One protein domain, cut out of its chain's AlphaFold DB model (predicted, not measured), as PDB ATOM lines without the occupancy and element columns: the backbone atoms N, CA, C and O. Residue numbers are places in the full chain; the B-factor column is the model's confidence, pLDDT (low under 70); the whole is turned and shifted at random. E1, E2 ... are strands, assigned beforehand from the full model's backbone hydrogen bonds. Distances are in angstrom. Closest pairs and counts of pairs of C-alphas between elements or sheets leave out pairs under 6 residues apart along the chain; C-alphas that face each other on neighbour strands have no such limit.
ATOM      1  N   ALA A  20     -47.440 -55.293  22.402       75.00
ATOM      2  CA  ALA A  20     -46.688 -54.798  21.256       75.00
ATOM      3  C   ALA A  20     -45.845 -55.927  20.641       75.00
ATOM      4  O   ALA A  20     -45.023 -56.548  21.322       75.00
ATOM      5  N   ALA A  21     -46.070 -56.215  19.364       86.25
ATOM      6  CA  ALA A  21     -45.434 -57.297  18.631       86.25
ATOM      7  C   ALA A  21     -44.583 -56.761  17.473       86.25
ATOM      8  O   ALA A  21     -44.905 -55.759  16.839       86.25
ATOM      9  N   ALA A  22     -43.510 -57.484  17.145       94.25
ATOM     10  CA  ALA A  22     -42.762 -57.254  15.916       94.25
ATOM     11  C   ALA A  22     -43.478 -57.937  14.737       94.25
ATOM     12  O   ALA A  22     -43.646 -59.161  14.719       94.25
ATOM     13  N   LYS A  23     -43.900 -57.153  13.743       96.00
ATOM     14  CA  LYS A  23     -44.640 -57.592  12.555       96.00
ATOM     15  C   LYS A  23     -43.796 -57.405  11.302       96.00
ATOM     16  O   LYS A  23     -43.413 -56.295  10.949       96.00
ATOM     17  N   THR A  24     -43.533 -58.495  10.586       95.94
ATOM     18  CA  THR A  24     -42.812 -58.458   9.305       95.94
ATOM     19  C   THR A  24     -43.778 -58.659   8.146       95.94
ATOM     20  O   THR A  24     -44.539 -59.629   8.133       95.94
ATOM     21  N   TRP A  25     -43.744 -57.767   7.158       97.12
ATOM     22  CA  TRP A  25     -44.525 -57.902   5.932       97.12
ATOM     23  C   TRP A  25     -43.960 -59.016   5.045       97.12
ATOM     24  O   TRP A  25     -42.784 -58.986   4.679       97.12
ATOM     25  N   THR A  26     -44.796 -59.985   4.674       93.81
ATOM     26  CA  THR A  26     -44.441 -61.072   3.746       93.81
ATOM     27  C   THR A  26     -44.991 -60.835   2.341       93.81
ATOM     28  O   THR A  26     -44.406 -61.309   1.368       93.81
ATOM     29  N   GLY A  27     -46.113 -60.111   2.218       91.38
ATOM     30  CA  GLY A  27     -46.787 -59.857   0.938       91.38
ATOM     31  C   GLY A  27     -47.267 -61.128   0.226       91.38
ATOM     32  O   GLY A  27     -47.395 -61.135  -1.000       91.38
ATOM     33  N   ALA A  28     -47.492 -62.216   0.970       91.81
ATOM     34  CA  ALA A  28     -47.734 -63.545   0.411       91.81
ATOM     35  C   ALA A  28     -49.032 -63.653  -0.414       91.81
ATOM     36  O   ALA A  28     -49.096 -64.460  -1.340       91.81
ATOM     37  N   ILE A  29     -50.060 -62.854  -0.103       93.88
ATOM     38  CA  ILE A  29     -51.393 -62.971  -0.715       93.88
ATOM     39  C   ILE A  29     -51.725 -61.770  -1.605       93.88
ATOM     40  O   ILE A  29     -52.115 -61.927  -2.760       93.88
ATOM     41  N   SER A  30     -51.602 -60.554  -1.076       94.56
ATOM     42  CA  SER A  30     -52.016 -59.320  -1.758       94.56
ATOM     43  C   SER A  30     -51.201 -58.118  -1.277       94.56
ATOM     44  O   SER A  30     -50.332 -58.258  -0.425       94.56
ATOM     45  N   THR A  31     -51.494 -56.927  -1.795       96.31
ATOM     46  CA  THR A  31     -50.930 -55.666  -1.288       96.31
ATOM     47  C   THR A  31     -51.681 -55.120  -0.067       96.31
ATOM     48  O   THR A  31     -51.213 -54.172   0.547       96.31
ATOM     49  N   SER A  32     -52.837 -55.677   0.321       95.81
ATOM     50  CA  SER A  32     -53.685 -55.095   1.376       95.81
ATOM     51  C   SER A  32     -53.061 -55.215   2.772       95.81
ATOM     52  O   SER A  32     -52.827 -56.331   3.251       95.81
ATOM     53  N   TRP A  33     -52.839 -54.076   3.442       96.12
ATOM     54  CA  TRP A  33     -52.283 -54.003   4.802       96.12
ATOM     55  C   TRP A  33     -53.118 -54.779   5.827       96.12
ATOM     56  O   TRP A  33     -52.569 -55.462   6.684       96.12
ATOM     57  N   GLY A  34     -54.450 -54.705   5.741       94.12
ATOM     58  CA  GLY A  34     -55.350 -55.293   6.742       94.12
ATOM     59  C   GLY A  34     -55.469 -56.822   6.692       94.12
ATOM     60  O   GLY A  34     -56.071 -57.418   7.582       94.12
ATOM     61  N   LEU A  35     -54.921 -57.484   5.666       95.06
ATOM     62  CA  LEU A  35     -55.058 -58.929   5.507       95.06
ATOM     63  C   LEU A  35     -54.035 -59.679   6.375       95.06
ATOM     64  O   LEU A  35     -52.837 -59.651   6.103       95.06
ATOM     65  N   ALA A  36     -54.519 -60.413   7.383       93.06
ATOM     66  CA  ALA A  36     -53.696 -61.098   8.389       93.06
ATOM     67  C   ALA A  36     -52.564 -61.974   7.812       93.06
ATOM     68  O   ALA A  36     -51.456 -61.967   8.340       93.06
ATOM     69  N   ASN A  37     -52.822 -62.676   6.703       93.88
ATOM     70  CA  ASN A  37     -51.871 -63.607   6.082       93.88
ATOM     71  C   ASN A  37     -50.764 -62.929   5.248       93.88
ATOM     72  O   ASN A  37     -49.904 -63.621   4.709       93.88
ATOM     73  N   ASN A  38     -50.762 -61.596   5.143       94.88
ATOM     74  CA  ASN A  38     -49.639 -60.836   4.585       94.88
ATOM     75  C   ASN A  38     -48.559 -60.498   5.637       94.88
ATOM     76  O   ASN A  38     -47.561 -59.864   5.294       94.88
ATOM     77  N   TRP A  39     -48.742 -60.912   6.897       95.25
ATOM     78  CA  TRP A  39     -47.863 -60.591   8.025       95.25
ATOM     79  C   TRP A  39     -47.312 -61.845   8.707       95.25
ATOM     80  O   TRP A  39     -47.967 -62.884   8.756       95.25
ATOM     81  N   SER A  40     -46.106 -61.734   9.266       93.44
ATOM     82  CA  SER A  40     -45.484 -62.743  10.126       93.44
ATOM     83  C   SER A  40     -45.046 -62.116  11.458       93.44
ATOM     84  O   SER A  40     -44.278 -61.150  11.425       93.44
ATOM     85  N   PRO A  41     -45.488 -62.649  12.619       94.31
ATOM     86  CA  PRO A  41     -46.558 -63.646  12.784       94.31
ATOM     87  C   PRO A  41     -47.909 -63.159  12.226       94.31
ATOM     88  O   PRO A  41     -48.157 -61.951  12.211       94.31
ATOM     89  N   SER A  42     -48.782 -64.086  11.797       91.94
ATOM     90  CA  SER A  42     -50.082 -63.759  11.168       91.94
ATOM     91  C   SER A  42     -50.922 -62.793  12.018       91.94
ATOM     92  O   SER A  42     -50.907 -62.839  13.250       91.94
ATOM     93  N   GLY A  43     -51.629 -61.886  11.343       91.69
ATOM     94  CA  GLY A  43     -52.426 -60.806  11.934       91.69
ATOM     95  C   GLY A  43     -51.884 -59.434  11.542       91.69
ATOM     96  O   GLY A  43     -50.675 -59.216  11.617       91.69
ATOM     97  N   ALA A  44     -52.769 -58.523  11.130       92.31
ATOM     98  CA  ALA A  44     -52.383 -57.152  10.809       92.31
ATOM     99  C   ALA A  44     -51.790 -56.438  12.045       92.31
ATOM    100  O   ALA A  44     -52.195 -56.764  13.163       92.31
ATOM    101  N   PRO A  45     -50.845 -55.499  11.858       95.62
ATOM    102  CA  PRO A  45     -50.298 -54.694  12.942       95.62
ATOM    103  C   PRO A  45     -51.387 -53.927  13.697       95.62
ATOM    104  O   PRO A  45     -52.283 -53.353  13.071       95.62
ATOM    105  N   LEU A  46     -51.285 -53.924  15.023       94.25
ATOM    106  CA  LEU A  46     -52.136 -53.188  15.956       94.25
ATOM    107  C   LEU A  46     -51.377 -51.999  16.567       94.25
ATOM    108  O   LEU A  46     -50.199 -51.773  16.284       94.25
ATOM    109  N   ASP A  47     -52.066 -51.228  17.407       94.62
ATOM    110  CA  ASP A  47     -51.453 -50.122  18.140       94.62
ATOM    111  C   ASP A  47     -50.285 -50.614  19.014       94.62
ATOM    112  O   ASP A  47     -50.413 -51.583  19.761       94.62
ATOM    113  N   GLY A  48     -49.146 -49.925  18.928       93.19
ATOM    114  CA  GLY A  48     -47.916 -50.256  19.650       93.19
ATOM    115  C   GLY A  48     -47.003 -51.283  18.971       93.19
ATOM    116  O   GLY A  48     -45.919 -51.525  19.490       93.19
ATOM    117  N   ASP A  49     -47.373 -51.860  17.825       96.75
ATOM    118  CA  ASP A  49     -46.521 -52.827  17.115       96.75
ATOM    119  C   ASP A  49     -45.315 -52.167  16.413       96.75
ATOM    120  O   ASP A  49     -45.380 -51.017  15.970       96.75
ATOM    121  N   ASP A  50     -44.225 -52.926  16.251       96.94
ATOM    122  CA  ASP A  50     -43.056 -52.556  15.441       96.94
ATOM    123  C   ASP A  50     -43.119 -53.254  14.077       96.94
ATOM    124  O   ASP A  50     -43.194 -54.481  13.995       96.94
ATOM    125  N   VAL A  51     -43.070 -52.492  12.984       97.44
ATOM    126  CA  VAL A  51     -43.277 -53.013  11.625       97.44
ATOM    127  C   VAL A  51     -41.984 -53.033  10.818       97.44
ATOM    128  O   VAL A  51     -41.290 -52.028  10.704       97.44
ATOM    129  N   THR A  52     -41.691 -54.164  10.171       97.06
ATOM    130  CA  THR A  52     -40.598 -54.302   9.196       97.06
ATOM    131  C   THR A  52     -41.130 -54.675   7.810       97.06
ATOM    132  O   THR A  52     -41.880 -55.639   7.661       97.06
ATOM    133  N   ILE A  53     -40.723 -53.937   6.774       97.00
ATOM    134  CA  ILE A  53     -41.104 -54.165   5.371       97.00
ATOM    135  C   ILE A  53     -39.834 -54.266   4.523       97.00
ATOM    136  O   ILE A  53     -39.036 -53.333   4.478       97.00
ATOM    137  N   SER A  54     -39.649 -55.389   3.825       92.62
ATOM    138  CA  SER A  54     -38.462 -55.623   2.994       92.62
ATOM    139  C   SER A  54     -38.708 -55.346   1.507       92.62
ATOM    140  O   SER A  54     -39.762 -55.698   0.963       92.62
ATOM    141  N   SER A  55     -37.709 -54.783   0.820       89.81
ATOM    142  CA  SER A  55     -37.732 -54.532  -0.630       89.81
ATOM    143  C   SER A  55     -37.853 -55.794  -1.484       89.81
ATOM    144  O   SER A  55     -38.366 -55.720  -2.595       89.81
ATOM    145  N   VAL A  56     -37.432 -56.956  -0.975       86.81
ATOM    146  CA  VAL A  56     -37.455 -58.223  -1.734       86.81
ATOM    147  C   VAL A  56     -38.828 -58.904  -1.755       86.81
ATOM    148  O   VAL A  56     -38.993 -59.945  -2.385       86.81
ATOM    149  N   THR A  57     -39.823 -58.353  -1.053       85.62
ATOM    150  CA  THR A  57     -41.182 -58.914  -1.053       85.62
ATOM    151  C   THR A  57     -41.901 -58.592  -2.366       85.62
ATOM    152  O   THR A  57     -41.859 -57.462  -2.854       85.62
ATOM    153  N   VAL A  58     -42.575 -59.597  -2.945       83.44
ATOM    154  CA  VAL A  58     -43.177 -59.524  -4.295       83.44
ATOM    155  C   VAL A  58     -44.307 -58.489  -4.380       83.44
ATOM    156  O   VAL A  58     -44.492 -57.854  -5.415       83.44
ATOM    157  N   ARG A  59     -45.080 -58.313  -3.302       94.19
ATOM    158  CA  ARG A  59     -46.221 -57.387  -3.234       94.19
ATOM    159  C   ARG A  59     -46.011 -56.421  -2.081       94.19
ATOM    160  O   ARG A  59     -46.119 -56.829  -0.934       94.19
ATOM    161  N   GLN A  60     -45.713 -55.162  -2.378       95.75
ATOM    162  CA  GLN A  60     -45.482 -54.123  -1.369       95.75
ATOM    163  C   GLN A  60     -46.808 -53.645  -0.725       95.75
ATOM    164  O   GLN A  60     -47.849 -53.678  -1.393       95.75
ATOM    165  N   PRO A  61     -46.816 -53.234   0.558       97.44
ATOM    166  CA  PRO A  61     -48.046 -52.950   1.296       97.44
ATOM    167  C   PRO A  61     -48.759 -51.657   0.873       97.44
ATOM    168  O   PRO A  61     -48.147 -50.621   0.613       97.44
ATOM    169  N   THR A  62     -50.092 -51.716   0.881       97.62
ATOM    170  CA  THR A  62     -51.028 -50.601   0.697       97.62
ATOM    171  C   THR A  62     -51.952 -50.490   1.910       97.62
ATOM    172  O   THR A  62     -52.735 -51.401   2.192       97.62
ATOM    173  N   PHE A  63     -51.880 -49.362   2.611       97.88
ATOM    174  CA  PHE A  63     -52.790 -48.970   3.680       97.88
ATOM    175  C   PHE A  63     -53.897 -48.081   3.096       97.88
ATOM    176  O   PHE A  63     -53.631 -46.996   2.580       97.88
ATOM    177  N   SER A  64     -55.138 -48.563   3.103       97.19
ATOM    178  CA  SER A  64     -56.271 -47.885   2.453       97.19
ATOM    179  C   SER A  64     -57.373 -47.447   3.417       97.19
ATOM    180  O   SER A  64     -58.240 -46.664   3.044       97.19
ATOM    181  N   SER A  65     -57.385 -47.973   4.642       95.19
ATOM    182  CA  SER A  65     -58.450 -47.750   5.623       95.19
ATOM    183  C   SER A  65     -58.019 -48.200   7.018       95.19
ATOM    184  O   SER A  65     -57.143 -49.053   7.144       95.19
ATOM    185  N   GLY A  66     -58.717 -47.715   8.046       95.38
ATOM    186  CA  GLY A  66     -58.451 -48.042   9.451       95.38
ATOM    187  C   GLY A  66     -57.607 -46.979  10.151       95.38
ATOM    188  O   GLY A  66     -57.133 -46.042   9.512       95.38
ATOM    189  N   THR A  67     -57.439 -47.134  11.463       96.69
ATOM    190  CA  THR A  67     -56.622 -46.255  12.312       96.69
ATOM    191  C   THR A  67     -55.656 -47.121  13.106       96.69
ATOM    192  O   THR A  67     -56.115 -48.009  13.820       96.69
ATOM    193  N   VAL A  68     -54.350 -46.890  12.958       95.88
ATOM    194  CA  VAL A  68     -53.296 -47.636  13.666       95.88
ATOM    195  C   VAL A  68     -52.185 -46.679  14.093       95.88
ATOM    196  O   VAL A  68     -51.690 -45.898  13.278       95.88
ATOM    197  N   THR A  69     -51.762 -46.759  15.352       96.75
ATOM    198  CA  THR A  69     -50.604 -46.041  15.903       96.75
ATOM    199  C   THR A  69     -49.512 -47.033  16.276       96.75
ATOM    200  O   THR A  69     -49.498 -47.591  17.369       96.75
ATOM    201  N   LEU A  70     -48.580 -47.251  15.359       97.38
ATOM    202  CA  LEU A  70     -47.437 -48.137  15.543       97.38
ATOM    203  C   LEU A  70     -46.407 -47.535  16.504       97.38
ATOM    204  O   LEU A  70     -46.343 -46.317  16.722       97.38
ATOM    205  N   ASN A  71     -45.547 -48.395  17.034       96.44
ATOM    206  CA  ASN A  71     -44.354 -47.976  17.749       96.44
ATOM    207  C   ASN A  71     -43.298 -47.466  16.754       96.44
ATOM    208  O   ASN A  71     -42.936 -46.292  16.817       96.44
ATOM    209  N   SER A  72     -42.905 -48.272  15.759       97.12
ATOM    210  CA  SER A  72     -41.997 -47.854  14.677       97.12
ATOM    211  C   SER A  72     -42.241 -48.580  13.343       97.12
ATOM    212  O   SER A  72     -42.873 -49.637  13.292       97.12
ATOM    213  N   ILE A  73     -41.725 -48.013  12.245       97.81
ATOM    214  CA  ILE A  73     -41.656 -48.645  10.917       97.81
ATOM    215  C   ILE A  73     -40.204 -48.640  10.417       97.81
ATOM    216  O   ILE A  73     -39.567 -47.589  10.330       97.81
ATOM    217  N   SER A  74     -39.717 -49.805   9.993       97.75
ATOM    218  CA  SER A  74     -38.489 -49.984   9.214       97.75
ATOM    219  C   SER A  74     -38.835 -50.578   7.847       97.75
ATOM    220  O   SER A  74     -39.135 -51.765   7.721       97.75
ATOM    221  N   CYS A  75     -38.848 -49.753   6.803       97.38
ATOM    222  CA  CYS A  75     -39.253 -50.152   5.458       97.38
ATOM    223  C   CYS A  75     -38.107 -49.943   4.469       97.38
ATOM    224  O   CYS A  75     -37.807 -48.809   4.117       97.38
ATOM    225  N   SER A  76     -37.501 -51.013   3.951       96.12
ATOM    226  CA  SER A  76     -36.541 -50.929   2.836       96.12
ATOM    227  C   SER A  76     -37.210 -50.992   1.455       96.12
ATOM    228  O   SER A  76     -36.562 -50.707   0.452       96.12
ATOM    229  N   GLY A  77     -38.498 -51.351   1.399       94.19
ATOM    230  CA  GLY A  77     -39.321 -51.418   0.187       94.19
ATOM    231  C   GLY A  77     -40.147 -50.155  -0.086       94.19
ATOM    232  O   GLY A  77     -39.647 -49.035   0.013       94.19
ATOM    233  N   THR A  78     -41.412 -50.336  -0.470       96.50
ATOM    234  CA  THR A  78     -42.376 -49.252  -0.726       96.50
ATOM    235  C   THR A  78     -43.581 -49.384   0.194       96.50
ATOM    236  O   THR A  78     -44.207 -50.434   0.245       96.50
ATOM    237  N   LEU A  79     -43.963 -48.302   0.863       97.75
ATOM    238  CA  LEU A  79     -45.230 -48.196   1.578       97.75
ATOM    239  C   LEU A  79     -46.173 -47.284   0.794       97.75
ATOM    240  O   LEU A  79     -45.803 -46.167   0.446       97.75
ATOM    241  N   THR A  80     -47.391 -47.742   0.511       98.06
ATOM    242  CA  THR A  80     -48.425 -46.914  -0.130       98.06
ATOM    243  C   THR A  80     -49.568 -46.646   0.839       98.06
ATOM    244  O   THR A  80     -50.090 -47.574   1.449       98.06
ATOM    245  N   ILE A  81     -49.983 -45.390   0.964       98.19
ATOM    246  CA  ILE A  81     -51.116 -44.950   1.780       98.19
ATOM    247  C   ILE A  81     -52.111 -44.254   0.852       98.19
ATOM    248  O   ILE A  81     -51.753 -43.335   0.121       98.19
ATOM    249  N   THR A  82     -53.351 -44.735   0.842       97.75
ATOM    250  CA  THR A  82     -54.444 -44.223  -0.013       97.75
ATOM    251  C   THR A  82     -55.649 -43.742   0.797       97.75
ATOM    252  O   THR A  82     -56.523 -43.073   0.260       97.75
ATOM    253  N   GLY A  83     -55.699 -44.056   2.095       94.94
ATOM    254  CA  GLY A  83     -56.788 -43.703   3.001       94.94
ATOM    255  C   GLY A  83     -56.519 -44.204   4.424       94.94
ATOM    256  O   GLY A  83     -55.518 -44.875   4.665       94.94
ATOM    257  N   GLY A  84     -57.410 -43.892   5.368       97.06
ATOM    258  CA  GLY A  84     -57.233 -44.213   6.794       97.06
ATOM    259  C   GLY A  84     -56.202 -43.325   7.510       97.06
ATOM    260  O   GLY A  84     -55.779 -42.308   6.966       97.06
ATOM    261  N   SER A  85     -55.820 -43.693   8.737       97.62
ATOM    262  CA  SER A  85     -54.837 -42.994   9.575       97.62
ATOM    263  C   SER A  85     -53.761 -43.948  10.099       97.62
ATOM    264  O   SER A  85     -54.038 -44.787  10.956       97.62
ATOM    265  N   LEU A  86     -52.523 -43.793   9.631       97.94
ATOM    266  CA  LEU A  86     -51.362 -44.566  10.075       97.94
ATOM    267  C   LEU A  86     -50.361 -43.646  10.784       97.94
ATOM    268  O   LEU A  86     -49.856 -42.705  10.180       97.94
ATOM    269  N   SER A  87     -50.042 -43.930  12.042       97.12
ATOM    270  CA  SER A  87     -49.126 -43.115  12.845       97.12
ATOM    271  C   SER A  87     -47.969 -43.930  13.418       97.12
ATOM    272  O   SER A  87     -48.108 -45.133  13.623       97.12
ATOM    273  N   VAL A  88     -46.843 -43.274  13.712       97.81
ATOM    274  CA  VAL A  88     -45.684 -43.858  14.412       97.81
ATOM    275  C   VAL A  88     -45.315 -43.044  15.654       97.81
ATOM    276  O   VAL A  88     -45.307 -41.810  15.635       97.81
ATOM    277  N   SER A  89     -45.005 -43.730  16.752       97.00
ATOM    278  CA  SER A  89     -44.704 -43.089  18.041       97.00
ATOM    279  C   SER A  89     -43.208 -42.840  18.253       97.00
ATOM    280  O   SER A  89     -42.838 -41.862  18.902       97.00
ATOM    281  N   LEU A  90     -42.353 -43.687  17.672       96.75
ATOM    282  CA  LEU A  90     -40.891 -43.633  17.731       96.75
ATOM    283  C   LEU A  90     -40.264 -43.433  16.344       96.75
ATOM    284  O   LEU A  90     -40.935 -43.429  15.309       96.75
ATOM    285  N   ALA A  91     -38.941 -43.246  16.338       97.38
ATOM    286  CA  ALA A  91     -38.161 -43.037  15.126       97.38
ATOM    287  C   ALA A  91     -38.369 -44.172  14.106       97.38
ATOM    288  O   ALA A  91     -38.288 -45.350  14.448       97.38
ATOM    289  N   SER A  92     -38.629 -43.803  12.854       97.94
ATOM    290  CA  SER A  92     -38.951 -44.716  11.757       97.94
ATOM    291  C   SER A  92     -38.176 -44.345  10.492       97.94
ATOM    292  O   SER A  92     -37.889 -43.172  10.244       97.94
ATOM    293  N   SER A  93     -37.847 -45.339   9.670       97.69
ATOM    294  CA  SER A  93     -37.115 -45.162   8.412       97.69
ATOM    295  C   SER A  93     -37.846 -45.876   7.283       97.69
ATOM    296  O   SER A  93     -38.179 -47.056   7.396       97.69
ATOM    297  N   ILE A  94     -38.132 -45.155   6.200       98.25
ATOM    298  CA  ILE A  94     -38.898 -45.651   5.057       98.25
ATOM    299  C   ILE A  94     -38.134 -45.319   3.775       98.25
ATOM    300  O   ILE A  94     -37.856 -44.162   3.489       98.25
ATOM    301  N   ALA A  95     -37.808 -46.325   2.971       97.31
ATOM    302  CA  ALA A  95     -37.137 -46.127   1.697       97.31
ATOM    303  C   ALA A  95     -38.045 -45.402   0.709       97.31
ATOM    304  O   ALA A  95     -37.704 -44.310   0.270       97.31
ATOM    305  N   ASN A  96     -39.217 -45.958   0.404       97.75
ATOM    306  CA  ASN A  96     -40.155 -45.325  -0.517       97.75
ATOM    307  C   ASN A  96     -41.541 -45.196   0.113       97.75
ATOM    308  O   ASN A  96     -42.078 -46.174   0.637       97.75
ATOM    309  N   LEU A  97     -42.130 -44.004   0.040       98.31
ATOM    310  CA  LEU A  97     -43.468 -43.709   0.546       98.31
ATOM    311  C   LEU A  97     -44.309 -43.050  -0.550       98.31
ATOM    312  O   LEU A  97     -43.954 -41.987  -1.053       98.31
ATOM    313  N   ASN A  98     -45.449 -43.658  -0.871       98.12
ATOM    314  CA  ASN A  98     -46.489 -43.064  -1.705       98.12
ATOM    315  C   ASN A  98     -47.649 -42.630  -0.807       98.12
ATOM    316  O   ASN A  98     -48.368 -43.483  -0.288       98.12
ATOM    317  N   LEU A  99     -47.840 -41.326  -0.626       98.19
ATOM    318  CA  LEU A  99     -48.971 -40.749   0.091       98.19
ATOM    319  C   LEU A  99     -49.962 -40.167  -0.927       98.19
ATOM    320  O   LEU A  99     -49.723 -39.116  -1.523       98.19
ATOM    321  N   ASN A 100     -51.049 -40.900  -1.150       97.06
ATOM    322  CA  ASN A 100     -52.067 -40.616  -2.166       97.06
ATOM    323  C   ASN A 100     -53.447 -40.311  -1.558       97.06
ATOM    324  O   ASN A 100     -54.459 -40.432  -2.240       97.06
ATOM    325  N   GLY A 101     -53.494 -40.002  -0.264       95.19
ATOM    326  CA  GLY A 101     -54.709 -39.819   0.526       95.19
ATOM    327  C   GLY A 101     -54.515 -40.291   1.969       95.19
ATOM    328  O   GLY A 101     -53.482 -40.863   2.314       95.19
ATOM    329  N   GLY A 102     -55.516 -40.075   2.824       96.75
ATOM    330  CA  GLY A 102     -55.457 -40.463   4.240       96.75
ATOM    331  C   GLY A 102     -54.509 -39.605   5.089       96.75
ATOM    332  O   GLY A 102     -54.122 -38.503   4.702       96.75
ATOM    333  N   ILE A 103     -54.173 -40.107   6.278       97.50
ATOM    334  CA  ILE A 103     -53.312 -39.455   7.269       97.50
ATOM    335  C   ILE A 103     -52.099 -40.348   7.531       97.50
ATOM    336  O   ILE A 103     -52.256 -41.512   7.900       97.50
ATOM    337  N   PHE A 104     -50.895 -39.791   7.403       98.06
ATOM    338  CA  PHE A 104     -49.667 -40.398   7.909       98.06
ATOM    339  C   PHE A 104     -49.047 -39.506   8.985       98.06
ATOM    340  O   PHE A 104     -48.772 -38.334   8.735       98.06
ATOM    341  N   GLY A 105     -48.840 -40.004  10.201       93.88
ATOM    342  CA  GLY A 105     -48.491 -39.104  11.295       93.88
ATOM    343  C   GLY A 105     -47.833 -39.707  12.523       93.88
ATOM    344  O   GLY A 105     -47.117 -40.701  12.451       93.88
ATOM    345  N   GLY A 106     -48.044 -39.042  13.656       95.00
ATOM    346  CA  GLY A 106     -47.510 -39.423  14.961       95.00
ATOM    347  C   GLY A 106     -46.391 -38.513  15.477       95.00
ATOM    348  O   GLY A 106     -46.023 -37.508  14.857       95.00
ATOM    349  N   THR A 107     -45.905 -38.843  16.672       95.81
ATOM    350  CA  THR A 107     -44.862 -38.102  17.401       95.81
ATOM    351  C   THR A 107     -43.450 -38.557  17.043       95.81
ATOM    352  O   THR A 107     -42.495 -37.844  17.336       95.81
ATOM    353  N   GLY A 108     -43.310 -39.731  16.423       96.44
ATOM    354  CA  GLY A 108     -42.029 -40.275  15.997       96.44
ATOM    355  C   GLY A 108     -41.433 -39.512  14.815       96.44
ATOM    356  O   GLY A 108     -42.149 -39.072  13.914       96.44
ATOM    357  N   ASN A 109     -40.107 -39.377  14.799       97.50
ATOM    358  CA  ASN A 109     -39.398 -38.825  13.646       97.50
ATOM    359  C   ASN A 109     -39.375 -39.850  12.508       97.50
ATOM    360  O   ASN A 109     -39.022 -41.007  12.727       97.50
ATOM    361  N   VAL A 110     -39.691 -39.432  11.287       98.06
ATOM    362  CA  VAL A 110     -39.682 -40.294  10.100       98.06
ATOM    363  C   VAL A 110     -38.616 -39.811   9.134       98.06
ATOM    364  O   VAL A 110     -38.592 -38.636   8.778       98.06
ATOM    365  N   GLN A 111     -37.756 -40.714   8.674       97.38
ATOM    366  CA  GLN A 111     -36.785 -40.432   7.618       97.38
ATOM    367  C   GLN A 111     -37.141 -41.179   6.336       97.38
ATOM    368  O   GLN A 111     -37.320 -42.397   6.352       97.38
ATOM    369  N   ILE A 112     -37.188 -40.451   5.221       98.38
ATOM    370  CA  ILE A 112     -37.288 -41.007   3.876       98.38
ATOM    371  C   ILE A 112     -35.894 -41.106   3.260       98.38
ATOM    372  O   ILE A 112     -35.197 -40.096   3.146       98.38
ATOM    373  N   THR A 113     -35.481 -42.308   2.856       97.50
ATOM    374  CA  THR A 113     -34.145 -42.564   2.279       97.50
ATOM    375  C   THR A 113     -34.133 -42.710   0.750       97.50
ATOM    376  O   THR A 113     -33.063 -42.588   0.157       97.50
ATOM    377  N   GLY A 114     -35.290 -42.925   0.114       96.81
ATOM    378  CA  GLY A 114     -35.481 -43.077  -1.337       96.81
ATOM    379  C   GLY A 114     -36.529 -42.105  -1.896       96.81
ATOM    380  O   GLY A 114     -36.329 -40.893  -1.847       96.81
ATOM    381  N   ASN A 115     -37.634 -42.600  -2.459       97.00
ATOM    382  CA  ASN A 115     -38.658 -41.765  -3.097       97.00
ATOM    383  C   ASN A 115     -39.832 -41.435  -2.162       97.00
ATOM    384  O   ASN A 115     -40.478 -42.330  -1.620       97.00
ATOM    385  N   PHE A 116     -40.188 -40.156  -2.057       98.44
ATOM    386  CA  PHE A 116     -41.442 -39.708  -1.450       98.44
ATOM    387  C   PHE A 116     -42.375 -39.146  -2.523       98.44
ATOM    388  O   PHE A 116     -42.146 -38.049  -3.023       98.44
ATOM    389  N   ASN A 117     -43.435 -39.868  -2.875       98.19
ATOM    390  CA  ASN A 117     -44.462 -39.379  -3.792       98.19
ATOM    391  C   ASN A 117     -45.663 -38.896  -2.981       98.19
ATOM    392  O   ASN A 117     -46.290 -39.693  -2.286       98.19
ATOM    393  N   TRP A 118     -45.998 -37.611  -3.079       97.75
ATOM    394  CA  TRP A 118     -47.133 -37.022  -2.368       97.75
ATOM    395  C   TRP A 118     -48.113 -36.439  -3.378       97.75
ATOM    396  O   TRP A 118     -47.815 -35.438  -4.034       97.75
ATOM    397  N   THR A 119     -49.262 -37.090  -3.542       97.50
ATOM    398  CA  THR A 119     -50.297 -36.659  -4.494       97.50
ATOM    399  C   THR A 119     -51.525 -36.062  -3.810       97.50
ATOM    400  O   THR A 119     -52.120 -35.132  -4.354       97.50
ATOM    401  N   ASP A 120     -51.842 -36.536  -2.601       96.38
ATOM    402  CA  ASP A 120     -52.924 -36.065  -1.727       96.38
ATOM    403  C   ASP A 120     -52.683 -36.560  -0.283       96.38
ATOM    404  O   ASP A 120     -51.859 -37.451  -0.061       96.38
ATOM    405  N   GLY A 121     -53.401 -36.024   0.703       95.44
ATOM    406  CA  GLY A 121     -53.404 -36.501   2.089       95.44
ATOM    407  C   GLY A 121     -52.649 -35.616   3.084       95.44
ATOM    408  O   GLY A 121     -52.047 -34.598   2.737       95.44
ATOM    409  N   ILE A 122     -52.697 -36.023   4.354       95.44
ATOM    410  CA  ILE A 122     -52.251 -35.231   5.505       95.44
ATOM    411  C   ILE A 122     -51.030 -35.889   6.156       95.44
ATOM    412  O   ILE A 122     -51.089 -37.048   6.566       95.44
ATOM    413  N   LEU A 123     -49.956 -35.124   6.354       96.12
ATOM    414  CA  LEU A 123     -48.902 -35.478   7.296       96.12
ATOM    415  C   LEU A 123     -49.173 -34.816   8.661       96.12
ATOM    416  O   LEU A 123     -49.128 -33.591   8.771       96.12
ATOM    417  N   SER A 124     -49.439 -35.594   9.717       94.38
ATOM    418  CA  SER A 124     -49.909 -35.060  11.014       94.38
ATOM    419  C   SER A 124     -49.017 -35.386  12.221       94.38
ATOM    420  O   SER A 124     -48.291 -36.379  12.246       94.38
ATOM    421  N   GLY A 125     -49.071 -34.553  13.259       92.31
ATOM    422  CA  GLY A 125     -48.367 -34.777  14.526       92.31
ATOM    423  C   GLY A 125     -46.959 -34.180  14.577       92.31
ATOM    424  O   GLY A 125     -46.374 -33.838  13.551       92.31
ATOM    425  N   THR A 126     -46.417 -34.078  15.790       90.44
ATOM    426  CA  THR A 126     -45.279 -33.207  16.135       90.44
ATOM    427  C   THR A 126     -43.896 -33.745  15.769       90.44
ATOM    428  O   THR A 126     -42.921 -33.013  15.903       90.44
ATOM    429  N   GLY A 127     -43.777 -35.006  15.342       91.75
ATOM    430  CA  GLY A 127     -42.495 -35.579  14.915       91.75
ATOM    431  C   GLY A 127     -42.032 -35.026  13.566       91.75
ATOM    432  O   GLY A 127     -42.860 -34.753  12.690       91.75
ATOM    433  N   THR A 128     -40.718 -34.902  13.371       93.75
ATOM    434  CA  THR A 128     -40.126 -34.410  12.117       93.75
ATOM    435  C   THR A 128     -40.229 -35.465  11.017       93.75
ATOM    436  O   THR A 128     -39.847 -36.614  11.220       93.75
ATOM    437  N   PHE A 129     -40.694 -35.071   9.833       96.62
ATOM    438  CA  PHE A 129     -40.660 -35.880   8.616       96.62
ATOM    439  C   PHE A 129     -39.560 -35.359   7.693       96.62
ATOM    440  O   PHE A 129     -39.642 -34.230   7.208       96.62
ATOM    441  N   SER A 130     -38.526 -36.165   7.470       95.62
ATOM    442  CA  SER A 130     -37.305 -35.745   6.785       95.62
ATOM    443  C   SER A 130     -37.096 -36.468   5.459       95.62
ATOM    444  O   SER A 130     -37.117 -37.694   5.419       95.62
ATOM    445  N   ILE A 131     -36.798 -35.727   4.393       96.88
ATOM    446  CA  ILE A 131     -36.262 -36.261   3.133       96.88
ATOM    447  C   ILE A 131     -34.733 -36.222   3.222       96.88
ATOM    448  O   ILE A 131     -34.151 -35.143   3.340       96.88
ATOM    449  N   ASN A 132     -34.067 -37.378   3.207       95.62
ATOM    450  CA  ASN A 132     -32.605 -37.444   3.303       95.62
ATOM    451  C   ASN A 132     -31.897 -36.879   2.059       95.62
ATOM    452  O   ASN A 132     -32.492 -36.734   1.000       95.62
ATOM    453  N   GLY A 133     -30.593 -36.602   2.175       92.19
ATOM    454  CA  GLY A 133     -29.812 -35.926   1.128       92.19
ATOM    455  C   GLY A 133     -29.803 -36.600  -0.247       92.19
ATOM    456  O   GLY A 133     -29.801 -35.921  -1.266       92.19
ATOM    457  N   SER A 134     -29.845 -37.932  -0.292       91.88
ATOM    458  CA  SER A 134     -29.926 -38.705  -1.541       91.88
ATOM    459  C   SER A 134     -31.360 -38.981  -2.006       91.88
ATOM    460  O   SER A 134     -31.553 -39.581  -3.062       91.88
ATOM    461  N   ALA A 135     -32.361 -38.625  -1.199       97.12
ATOM    462  CA  ALA A 135     -33.760 -38.935  -1.446       97.12
ATOM    463  C   ALA A 135     -34.402 -37.901  -2.386       97.12
ATOM    464  O   ALA A 135     -33.959 -36.753  -2.489       97.12
ATOM    465  N   THR A 136     -35.469 -38.316  -3.073       97.44
ATOM    466  CA  THR A 136     -36.241 -37.453  -3.978       97.44
ATOM    467  C   THR A 136     -37.701 -37.389  -3.545       97.44
ATOM    468  O   THR A 136     -38.368 -38.417  -3.433       97.44
ATOM    469  N   GLY A 137     -38.219 -36.180  -3.344       97.00
ATOM    470  CA  GLY A 137     -39.641 -35.904  -3.178       97.00
ATOM    471  C   GLY A 137     -40.289 -35.492  -4.499       97.00
ATOM    472  O   GLY A 137     -39.774 -34.631  -5.207       97.00
ATOM    473  N   VAL A 138     -41.438 -36.073  -4.831       97.31
ATOM    474  CA  VAL A 138     -42.261 -35.705  -5.986       97.31
ATOM    475  C   VAL A 138     -43.649 -35.325  -5.489       97.31
ATOM    476  O   VAL A 138     -44.454 -36.175  -5.104       97.31
ATOM    477  N   LEU A 139     -43.932 -34.026  -5.494       95.88
ATOM    478  CA  LEU A 139     -45.222 -33.468  -5.108       95.88
ATOM    479  C   LEU A 139     -46.015 -33.229  -6.395       95.88
ATOM    480  O   LEU A 139     -45.716 -32.322  -7.170       95.88
ATOM    481  N   SER A 140     -47.016 -34.067  -6.650       95.75
ATOM    482  CA  SER A 140     -47.775 -34.076  -7.909       95.75
ATOM    483  C   SER A 140     -49.287 -34.136  -7.657       95.75
ATOM    484  O   SER A 140     -49.726 -34.033  -6.514       95.75
ATOM    485  N   GLY A 141     -50.103 -34.221  -8.709       95.31
ATOM    486  CA  GLY A 141     -51.565 -34.285  -8.589       95.31
ATOM    487  C   GLY A 141     -52.237 -32.982  -8.130       95.31
ATOM    488  O   GLY A 141     -51.579 -31.991  -7.799       95.31
ATOM    489  N   SER A 142     -53.572 -32.990  -8.134       95.62
ATOM    490  CA  SER A 142     -54.422 -31.845  -7.777       95.62
ATOM    491  C   SER A 142     -54.850 -31.810  -6.308       95.62
ATOM    492  O   SER A 142     -55.432 -30.818  -5.883       95.62
ATOM    493  N   GLY A 143     -54.592 -32.874  -5.539       94.94
ATOM    494  CA  GLY A 143     -54.944 -32.955  -4.120       94.94
ATOM    495  C   GLY A 143     -54.083 -32.038  -3.250       94.94
ATOM    496  O   GLY A 143     -52.882 -31.866  -3.507       94.94
ATOM    497  N   THR A 144     -54.696 -31.450  -2.223       92.50
ATOM    498  CA  THR A 144     -54.003 -30.606  -1.245       92.50
ATOM    499  C   THR A 144     -53.087 -31.460  -0.374       92.50
ATOM    500  O   THR A 144     -53.471 -32.497   0.155       92.50
ATOM    501  N   LYS A 145     -51.849 -31.004  -0.215       93.88
ATOM    502  CA  LYS A 145     -50.804 -31.647   0.580       93.88
ATOM    503  C   LYS A 145     -50.768 -30.963   1.934       93.88
ATOM    504  O   LYS A 145     -50.208 -29.878   2.062       93.88
ATOM    505  N   THR A 146     -51.403 -31.557   2.934       92.56
ATOM    506  CA  THR A 146     -51.586 -30.889   4.225       92.56
ATOM    507  C   THR A 146     -50.524 -31.311   5.235       92.56
ATOM    508  O   THR A 146     -50.347 -32.495   5.513       92.56
ATOM    509  N   LEU A 147     -49.856 -30.344   5.851       91.38
ATOM    510  CA  LEU A 147     -49.079 -30.514   7.075       91.38
ATOM    511  C   LEU A 147     -49.954 -30.106   8.262       91.38
ATOM    512  O   LEU A 147     -50.510 -29.013   8.268       91.38
ATOM    513  N   SER A 148     -50.085 -30.954   9.280       89.88
ATOM    514  CA  SER A 148     -50.886 -30.658  10.475       89.88
ATOM    515  C   SER A 148     -50.064 -30.817  11.751       89.88
ATOM    516  O   SER A 148     -49.887 -31.927  12.258       89.88
ATOM    517  N   SER A 149     -49.596 -29.687  12.287       86.81
ATOM    518  CA  SER A 149     -48.633 -29.575  13.391       86.81
ATOM    519  C   SER A 149     -47.349 -30.380  13.177       86.81
ATOM    520  O   SER A 149     -46.780 -30.887  14.143       86.81
ATOM    521  N   LYS A 150     -46.913 -30.521  11.920       87.56
ATOM    522  CA  LYS A 150     -45.742 -31.319  11.550       87.56
ATOM    523  C   LYS A 150     -44.614 -30.460  10.994       87.56
ATOM    524  O   LYS A 150     -44.848 -29.577  10.171       87.56
ATOM    525  N   THR A 151     -43.383 -30.791  11.378       89.75
ATOM    526  CA  THR A 151     -42.170 -30.269  10.741       89.75
ATOM    527  C   THR A 151     -41.774 -31.165   9.573       89.75
ATOM    528  O   THR A 151     -41.409 -32.326   9.759       89.75
ATOM    529  N   PHE A 152     -41.835 -30.625   8.363       91.88
ATOM    530  CA  PHE A 152     -41.332 -31.238   7.142       91.88
ATOM    531  C   PHE A 152     -39.929 -30.685   6.854       91.88
ATOM    532  O   PHE A 152     -39.762 -29.475   6.754       91.88
ATOM    533  N   SER A 153     -38.913 -31.541   6.739       90.38
ATOM    534  CA  SER A 153     -37.512 -31.140   6.559       90.38
ATOM    535  C   SER A 153     -36.903 -31.793   5.320       90.38
ATOM    536  O   SER A 153     -36.733 -33.006   5.269       90.38
ATOM    537  N   ASN A 154     -36.499 -31.003   4.336       90.75
ATOM    538  CA  ASN A 154     -35.874 -31.497   3.117       90.75
ATOM    539  C   ASN A 154     -34.359 -31.294   3.121       90.75
ATOM    540  O   ASN A 154     -33.908 -30.156   3.122       90.75
ATOM    541  N   SER A 155     -33.584 -32.372   3.040       92.50
ATOM    542  CA  SER A 155     -32.147 -32.316   2.743       92.50
ATOM    543  C   SER A 155     -31.803 -32.818   1.338       92.50
ATOM    544  O   SER A 155     -30.651 -32.660   0.940       92.50
ATOM    545  N   GLY A 156     -32.758 -33.434   0.628       93.12
ATOM    546  CA  GLY A 156     -32.612 -33.975  -0.728       93.12
ATOM    547  C   GLY A 156     -33.259 -33.087  -1.793       93.12
ATOM    548  O   GLY A 156     -33.328 -31.869  -1.643       93.12
ATOM    549  N   THR A 157     -33.753 -33.675  -2.885       95.00
ATOM    550  CA  THR A 157     -34.391 -32.916  -3.981       95.00
ATOM    551  C   THR A 157     -35.905 -33.075  -3.965       95.00
ATOM    552  O   THR A 157     -36.407 -34.191  -4.039       95.00
ATOM    553  N   ILE A 158     -36.649 -31.972  -3.945       95.38
ATOM    554  CA  ILE A 158     -38.105 -31.953  -4.086       95.38
ATOM    555  C   ILE A 158     -38.484 -31.319  -5.416       95.38
ATOM    556  O   ILE A 158     -38.113 -30.184  -5.693       95.38
ATOM    557  N   ASN A 159     -39.286 -32.026  -6.209       95.06
ATOM    558  CA  ASN A 159     -39.911 -31.512  -7.421       95.06
ATOM    559  C   ASN A 159     -41.419 -31.379  -7.193       95.06
ATOM    560  O   ASN A 159     -42.117 -32.380  -7.017       95.06
ATOM    561  N   TRP A 160     -41.922 -30.148  -7.193       93.88
ATOM    562  CA  TRP A 160     -43.341 -29.846  -7.046       93.88
ATOM    563  C   TRP A 160     -43.930 -29.393  -8.380       93.88
ATOM    564  O   TRP A 160     -43.796 -28.239  -8.781       93.88
ATOM    565  N   SER A 161     -44.580 -30.326  -9.070       92.81
ATOM    566  CA  SER A 161     -45.230 -30.117 -10.371       92.81
ATOM    567  C   SER A 161     -46.759 -30.188 -10.301       92.81
ATOM    568  O   SER A 161     -47.440 -29.835 -11.261       92.81
ATOM    569  N   GLY A 162     -47.316 -30.641  -9.174       92.25
ATOM    570  CA  GLY A 162     -48.761 -30.740  -8.956       92.25
ATOM    571  C   GLY A 162     -49.458 -29.391  -8.782       92.25
ATOM    572  O   GLY A 162     -48.866 -28.434  -8.288       92.25
ATOM    573  N   THR A 163     -50.743 -29.343  -9.137       92.62
ATOM    574  CA  THR A 163     -51.605 -28.155  -8.996       92.62
ATOM    575  C   THR A 163     -52.268 -28.042  -7.623       92.62
ATOM    576  O   THR A 163     -52.901 -27.033  -7.342       92.62
ATOM    577  N   GLY A 164     -52.166 -29.072  -6.780       92.88
ATOM    578  CA  GLY A 164     -52.656 -29.015  -5.405       92.88
ATOM    579  C   GLY A 164     -51.698 -28.252  -4.488       92.88
ATOM    580  O   GLY A 164     -50.486 -28.490  -4.534       92.88
ATOM    581  N   ASN A 165     -52.263 -27.378  -3.655       92.19
ATOM    582  CA  ASN A 165     -51.546 -26.536  -2.695       92.19
ATOM    583  C   ASN A 165     -50.827 -27.360  -1.623       92.19
ATOM    584  O   ASN A 165     -51.211 -28.497  -1.332       92.19
ATOM    585  N   ILE A 166     -49.812 -26.761  -1.004       91.38
ATOM    586  CA  ILE A 166     -49.271 -27.228   0.271       91.38
ATOM    587  C   ILE A 166     -49.929 -26.389   1.360       91.38
ATOM    588  O   ILE A 166     -49.750 -25.174   1.395       91.38
ATOM    589  N   ASP A 167     -50.693 -27.037   2.230       89.25
ATOM    590  CA  ASP A 167     -51.460 -26.364   3.276       89.25
ATOM    591  C   ASP A 167     -50.878 -26.666   4.654       89.25
ATOM    592  O   ASP A 167     -50.652 -27.825   5.000       89.25
ATOM    593  N   GLY A 168     -50.614 -25.633   5.447       84.69
ATOM    594  CA  GLY A 168     -50.091 -25.780   6.802       84.69
ATOM    595  C   GLY A 168     -51.138 -25.455   7.861       84.69
ATOM    596  O   GLY A 168     -51.598 -24.323   7.984       84.69
ATOM    597  N   LEU A 169     -51.464 -26.449   8.684       81.88
ATOM    598  CA  LEU A 169     -52.357 -26.347   9.833       81.88
ATOM    599  C   LEU A 169     -51.562 -26.439  11.141       81.88
ATOM    600  O   LEU A 169     -50.545 -27.136  11.223       81.88
ATOM    601  N   GLY A 170     -52.041 -25.770  12.190       79.19
ATOM    602  CA  GLY A 170     -51.378 -25.757  13.499       79.19
ATOM    603  C   GLY A 170     -50.004 -25.075  13.462       79.19
ATOM    604  O   GLY A 170     -49.855 -24.020  12.850       79.19
ATOM    605  N   SER A 171     -49.013 -25.670  14.131       79.44
ATOM    606  CA  SER A 171     -47.620 -25.182  14.186       79.44
ATOM    607  C   SER A 171     -46.717 -25.892  13.168       79.44
ATOM    608  O   SER A 171     -45.609 -26.308  13.499       79.44
ATOM    609  N   SER A 172     -47.224 -26.125  11.955       82.75
ATOM    610  CA  SER A 172     -46.467 -26.821  10.907       82.75
ATOM    611  C   SER A 172     -45.326 -25.967  10.357       82.75
ATOM    612  O   SER A 172     -45.439 -24.748  10.273       82.75
ATOM    613  N   GLN A 173     -44.244 -26.617   9.925       85.62
ATOM    614  CA  GLN A 173     -43.084 -25.960   9.311       85.62
ATOM    615  C   GLN A 173     -42.643 -26.717   8.060       85.62
ATOM    616  O   GLN A 173     -42.638 -27.949   8.071       85.62
ATOM    617  N   PHE A 174     -42.217 -26.001   7.018       88.81
ATOM    618  CA  PHE A 174     -41.574 -26.585   5.843       88.81
ATOM    619  C   PHE A 174     -40.149 -26.041   5.710       88.81
ATOM    620  O   PHE A 174     -39.938 -24.891   5.349       88.81
ATOM    621  N   ILE A 175     -39.150 -26.866   5.992       86.25
ATOM    622  CA  ILE A 175     -37.746 -26.457   6.045       86.25
ATOM    623  C   ILE A 175     -37.003 -27.065   4.859       86.25
ATOM    624  O   ILE A 175     -36.991 -28.286   4.702       86.25
ATOM    625  N   ASN A 176     -36.324 -26.236   4.067       87.12
ATOM    626  CA  ASN A 176     -35.351 -26.701   3.082       87.12
ATOM    627  C   ASN A 176     -33.940 -26.506   3.648       87.12
ATOM    628  O   ASN A 176     -33.476 -25.379   3.821       87.12
ATOM    629  N   GLN A 177     -33.271 -27.605   3.982       86.62
ATOM    630  CA  GLN A 177     -31.945 -27.613   4.598       86.62
ATOM    631  C   GLN A 177     -30.863 -27.167   3.605       86.62
ATOM    632  O   GLN A 177     -31.105 -27.113   2.405       86.62
ATOM    633  N   GLY A 178     -29.650 -26.891   4.097       80.31
ATOM    634  CA  GLY A 178     -28.540 -26.356   3.288       80.31
ATOM    635  C   GLY A 178     -28.151 -27.185   2.061       80.31
ATOM    636  O   GLY A 178     -27.702 -26.636   1.064       80.31
ATOM    637  N   THR A 179     -28.355 -28.503   2.106       84.06
ATOM    638  CA  THR A 179     -28.113 -29.409   0.970       84.06
ATOM    639  C   THR A 179     -29.362 -29.675   0.132       84.06
ATOM    640  O   THR A 179     -29.281 -30.360  -0.883       84.06
ATOM    641  N   GLY A 180     -30.524 -29.207   0.590       84.75
ATOM    642  CA  GLY A 180     -31.811 -29.479  -0.023       84.75
ATOM    643  C   GLY A 180     -32.087 -28.573  -1.219       84.75
ATOM    644  O   GLY A 180     -31.764 -27.385  -1.206       84.75
ATOM    645  N   ALA A 181     -32.741 -29.130  -2.232       89.00
ATOM    646  CA  ALA A 181     -33.273 -28.400  -3.376       89.00
ATOM    647  C   ALA A 181     -34.804 -28.484  -3.393       89.00
ATOM    648  O   ALA A 181     -35.359 -29.584  -3.325       89.00
ATOM    649  N   LEU A 182     -35.489 -27.347  -3.524       92.56
ATOM    650  CA  LEU A 182     -36.927 -27.279  -3.794       92.56
ATOM    651  C   LEU A 182     -37.176 -26.658  -5.171       92.56
ATOM    652  O   LEU A 182     -36.998 -25.458  -5.360       92.56
ATOM    653  N   ASN A 183     -37.672 -27.458  -6.106       93.31
ATOM    654  CA  ASN A 183     -38.031 -27.031  -7.453       93.31
ATOM    655  C   ASN A 183     -39.550 -26.875  -7.571       93.31
ATOM    656  O   ASN A 183     -40.284 -27.863  -7.626       93.31
ATOM    657  N   ILE A 184     -40.022 -25.632  -7.647       92.81
ATOM    658  CA  ILE A 184     -41.429 -25.292  -7.865       92.81
ATOM    659  C   ILE A 184     -41.672 -25.123  -9.364       92.81
ATOM    660  O   ILE A 184     -41.223 -24.159  -9.993       92.81
ATOM    661  N   GLN A 185     -42.396 -26.077  -9.933       92.81
ATOM    662  CA  GLN A 185     -42.764 -26.160 -11.349       92.81
ATOM    663  C   GLN A 185     -44.265 -25.926 -11.568       92.81
ATOM    664  O   GLN A 185     -44.740 -26.020 -12.695       92.81
ATOM    665  N   SER A 186     -45.013 -25.615 -10.507       89.50
ATOM    666  CA  SER A 186     -46.442 -25.324 -10.559       89.50
ATOM    667  C   SER A 186     -46.753 -23.855 -10.238       89.50
ATOM    668  O   SER A 186     -45.858 -23.047  -9.963       89.50
ATOM    669  N   ALA A 187     -48.041 -23.521 -10.331       91.56
ATOM    670  CA  ALA A 187     -48.648 -22.277  -9.855       91.56
ATOM    671  C   ALA A 187     -49.488 -22.511  -8.586       91.56
ATOM    672  O   ALA A 187     -50.370 -21.726  -8.268       91.56
ATOM    673  N   ALA A 188     -49.283 -23.649  -7.919       91.75
ATOM    674  CA  ALA A 188     -49.946 -23.933  -6.659       91.75
ATOM    675  C   ALA A 188     -49.281 -23.138  -5.530       91.75
ATOM    676  O   ALA A 188     -48.123 -22.719  -5.642       91.75
ATOM    677  N   ASP A 189     -50.026 -22.953  -4.448       91.81
ATOM    678  CA  ASP A 189     -49.674 -22.050  -3.360       91.81
ATOM    679  C   ASP A 189     -49.203 -22.799  -2.111       91.81
ATOM    680  O   ASP A 189     -49.614 -23.932  -1.834       91.81
ATOM    681  N   PHE A 190     -48.372 -22.122  -1.322       89.44
ATOM    682  CA  PHE A 190     -48.230 -22.423   0.097       89.44
ATOM    683  C   PHE A 190     -49.323 -21.649   0.844       89.44
ATOM    684  O   PHE A 190     -49.229 -20.428   1.033       89.44
ATOM    685  N   THR A 191     -50.381 -22.352   1.242       82.62
ATOM    686  CA  THR A 191     -51.563 -21.781   1.900       82.62
ATOM    687  C   THR A 191     -51.578 -22.067   3.393       82.62
ATOM    688  O   THR A 191     -50.934 -23.004   3.853       82.62
ATOM    689  N   GLY A 192     -52.328 -21.246   4.136       66.50
ATOM    690  CA  GLY A 192     -52.576 -21.448   5.564       66.50
ATOM    691  C   GLY A 192     -52.227 -20.238   6.436       66.50
ATOM    692  O   GLY A 192     -51.319 -20.325   7.256       66.50
ATOM    693  N   ALA A 193     -52.950 -19.118   6.275       52.31
ATOM    694  CA  ALA A 193     -53.160 -18.089   7.314       52.31
ATOM    695  C   ALA A 193     -54.224 -17.054   6.877       52.31
ATOM    696  O   ALA A 193     -54.241 -16.721   5.695       52.31
ATOM    697  N   ILE A 194     -55.041 -16.510   7.818       37.47
ATOM    698  CA  ILE A 194     -55.225 -15.046   8.089       37.47
ATOM    699  C   ILE A 194     -56.463 -14.685   8.991       37.47
ATOM    700  O   ILE A 194     -57.607 -14.915   8.617       37.47
ATOM    701  N   ARG A 195     -56.165 -14.018  10.138       35.00
ATOM    702  CA  ARG A 195     -56.893 -12.986  10.958       35.00
ATOM    703  C   ARG A 195     -58.204 -13.297  11.728       35.00
ATOM    704  O   ARG A 195     -59.266 -13.268  11.131       35.00
ATOM    705  N   VAL A 196     -58.127 -13.408  13.072       25.23
ATOM    706  CA  VAL A 196     -58.762 -12.568  14.144       25.23
ATOM    707  C   VAL A 196     -58.222 -13.038  15.524       25.23
ATOM    708  O   VAL A 196     -57.831 -14.191  15.681       25.23
ATOM    709  N   GLU A 197     -58.121 -12.107  16.478       28.52
ATOM    710  CA  GLU A 197     -57.619 -12.167  17.867       28.52
ATOM    711  C   GLU A 197     -57.561 -13.550  18.575       28.52
ATOM    712  O   GLU A 197     -58.530 -14.301  18.648       28.52
ATOM    713  N   ASN A 198     -56.410 -13.838  19.200       29.36
ATOM    714  CA  ASN A 198     -56.176 -14.917  20.180       29.36
ATOM    715  C   ASN A 198     -56.235 -16.394  19.729       29.36
ATOM    716  O   ASN A 198     -56.247 -17.288  20.577       29.36
ATOM    717  N   ARG A 199     -56.102 -16.697  18.432       27.98
ATOM    718  CA  ARG A 199     -55.655 -18.024  17.951       27.98
ATOM    719  C   ARG A 199     -54.633 -17.868  16.818       27.98
ATOM    720  O   ARG A 199     -54.987 -17.480  15.711       27.98
ATOM    721  N   ARG A 200     -53.353 -18.141  17.104       34.88
ATOM    722  CA  ARG A 200     -52.257 -18.142  16.116       34.88
ATOM    723  C   ARG A 200     -52.263 -19.473  15.355       34.88
ATOM    724  O   ARG A 200     -52.155 -20.522  15.982       34.88
ATOM    725  N   ILE A 201     -52.383 -19.428  14.030       33.41
ATOM    726  CA  ILE A 201     -51.989 -20.528  13.137       33.41
ATOM    727  C   ILE A 201     -50.836 -19.996  12.307       33.41
ATOM    728  O   ILE A 201     -50.885 -18.877  11.797       33.41
ATOM    729  N   THR A 202     -49.775 -20.782  12.264       39.28
ATOM    730  CA  THR A 202     -48.446 -20.311  11.962       39.28
ATOM    731  C   THR A 202     -47.773 -21.372  11.102       39.28
ATOM    732  O   THR A 202     -47.320 -22.390  11.614       39.28
ATOM    733  N   ILE A 203     -47.678 -21.101   9.800       45.72
ATOM    734  CA  ILE A 203     -46.575 -21.599   8.974       45.72
ATOM    735  C   ILE A 203     -45.405 -20.637   9.243       45.72
ATOM    736  O   ILE A 203     -45.107 -19.778   8.420       45.72
ATOM    737  N   SER A 204     -44.849 -20.663  10.467       37.22
ATOM    738  CA  SER A 204     -43.631 -19.901  10.818       37.22
ATOM    739  C   SER A 204     -42.443 -20.803  10.637       37.22
ATOM    740  O   SER A 204     -42.409 -21.913  11.182       37.22
ATOM    741  N   GLY A 205     -41.423 -20.276   9.987       45.72
ATOM    742  CA  GLY A 205     -40.152 -20.960   9.848       45.72
ATOM    743  C   GLY A 205     -40.057 -21.784   8.580       45.72
ATOM    744  O   GLY A 205     -39.388 -22.819   8.602       45.72
TER     745      GLY A 205
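Overview. This is residues 20 to 205 of the 973 residues of an uncharacterized protein of Armatimonadetes bacterium (UniProt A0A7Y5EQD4). The chain winds in stacked turns, a solenoid of roughly triangular cross-section whose three walls are ladders of short parallel strands. One wall holds E1, E2, E7, E9, E12 and E15, a second E10, E13 and E16, and a third E3, E5, E11 and E14, while the bent strands E4, E6 and E8 turn corners between walls; residues 26 to 49 cap the end by E1, and residues 192 to 205 loop past the other end. The printed part has 186 residues with no named helix and 16 named strands, E1 to E16 in chain order, in one branched, twisted sheet whose neighbour pairs are parallel. The class is all strand, though the named strands hold 84 of the 186 residues, under half. The whole is compact, with a radius of gyration of the C-alphas of 16.4 A and spans of 51 by 35 by 28 A.

Along the chain. The longest strand by residues is E6, residues 92 to 105, which bends by 149 degrees at residue 102, with 11.1 A from first to last C-alpha. E8, residues 115 to 124, bends by 106 degrees at residue 120 and measures 19.3 A. E4, residues 72 to 81, bends by 117 degrees at residue 77 and measures 16.1 A. Before them come E1, residues 22 to 25, E2, residues 50 to 53, and E3, residues 67 to 70; E5 is residues 85 to 88. E7 is residues 110 to 112, E9 129 to 131, E10 136 to 139, E11 145 to 148 and E12 151 to 154. E13 is residues 157 to 160, E14 166 to 169, E15 173 to 176 and E16 181 to 184. E1 begins at C-alpha 22 (-42.762, -57.254, 15.916), E6 begins at C-alpha 92 (-38.951, -44.716, 11.757), and E16 ends at C-alpha 184 (-41.429, -25.292, -7.865).

Arrangement. E4 and E5 lie on one side of E6, E7 and E8 on the other side. The pairing is staggered: E6 pairs with E7 over residues 92 to 94, E4 over 93 to 99, E8 over 97 to 105 and E5 over 103 to 105. N 98 and O 79 of E4 are 2.9 A apart, N 105 and O 86 of E5 2.9 A, N 94 and O 111 of E7 2.9 A, and N 99 and O 117 of E8 2.8 A, each within hydrogen-bond range. E2 is parallel to E4, with N 74 and O 51 at 2.8 A, and E1 to E2 at 21 degrees, with N 52 and O 23 at 2.8 A. E3 is parallel to E5 at 10 degrees, with N 87 and O 68 at 2.8 A. On the other side of E8 from E6 lie E10, with N 138 and O 116 at 2.8 A, and E11, with N 123 and O 146 at 2.8 A. E13 follows beside E10, then E16 beside E13, where N 183 and O 158 are 2.8 A apart; E14 is beside E11, with N 147 and O 167 at 2.8 A. E9 is parallel to E7 at 18 degrees, E12 to E9 at 6 degrees, and E15 to E12 at 12 degrees, with N 175 and O 152 at 2.8 A. E1 and E16 are apart. Residues 190 to 191 pair with residues 166 to 167 of E14, parallel.

Size, cuts and confidence. The two C-alphas farthest apart, those of Ala 28 and Glu 197, are 55.2 A apart. The printed part has no cut. The links E1 to E2, 24 residues, and E2 to E3, 13 residues, are long; the other links are tight. The mean pLDDT of the printed part is 89.6, and residues 192 to 205 are under 70.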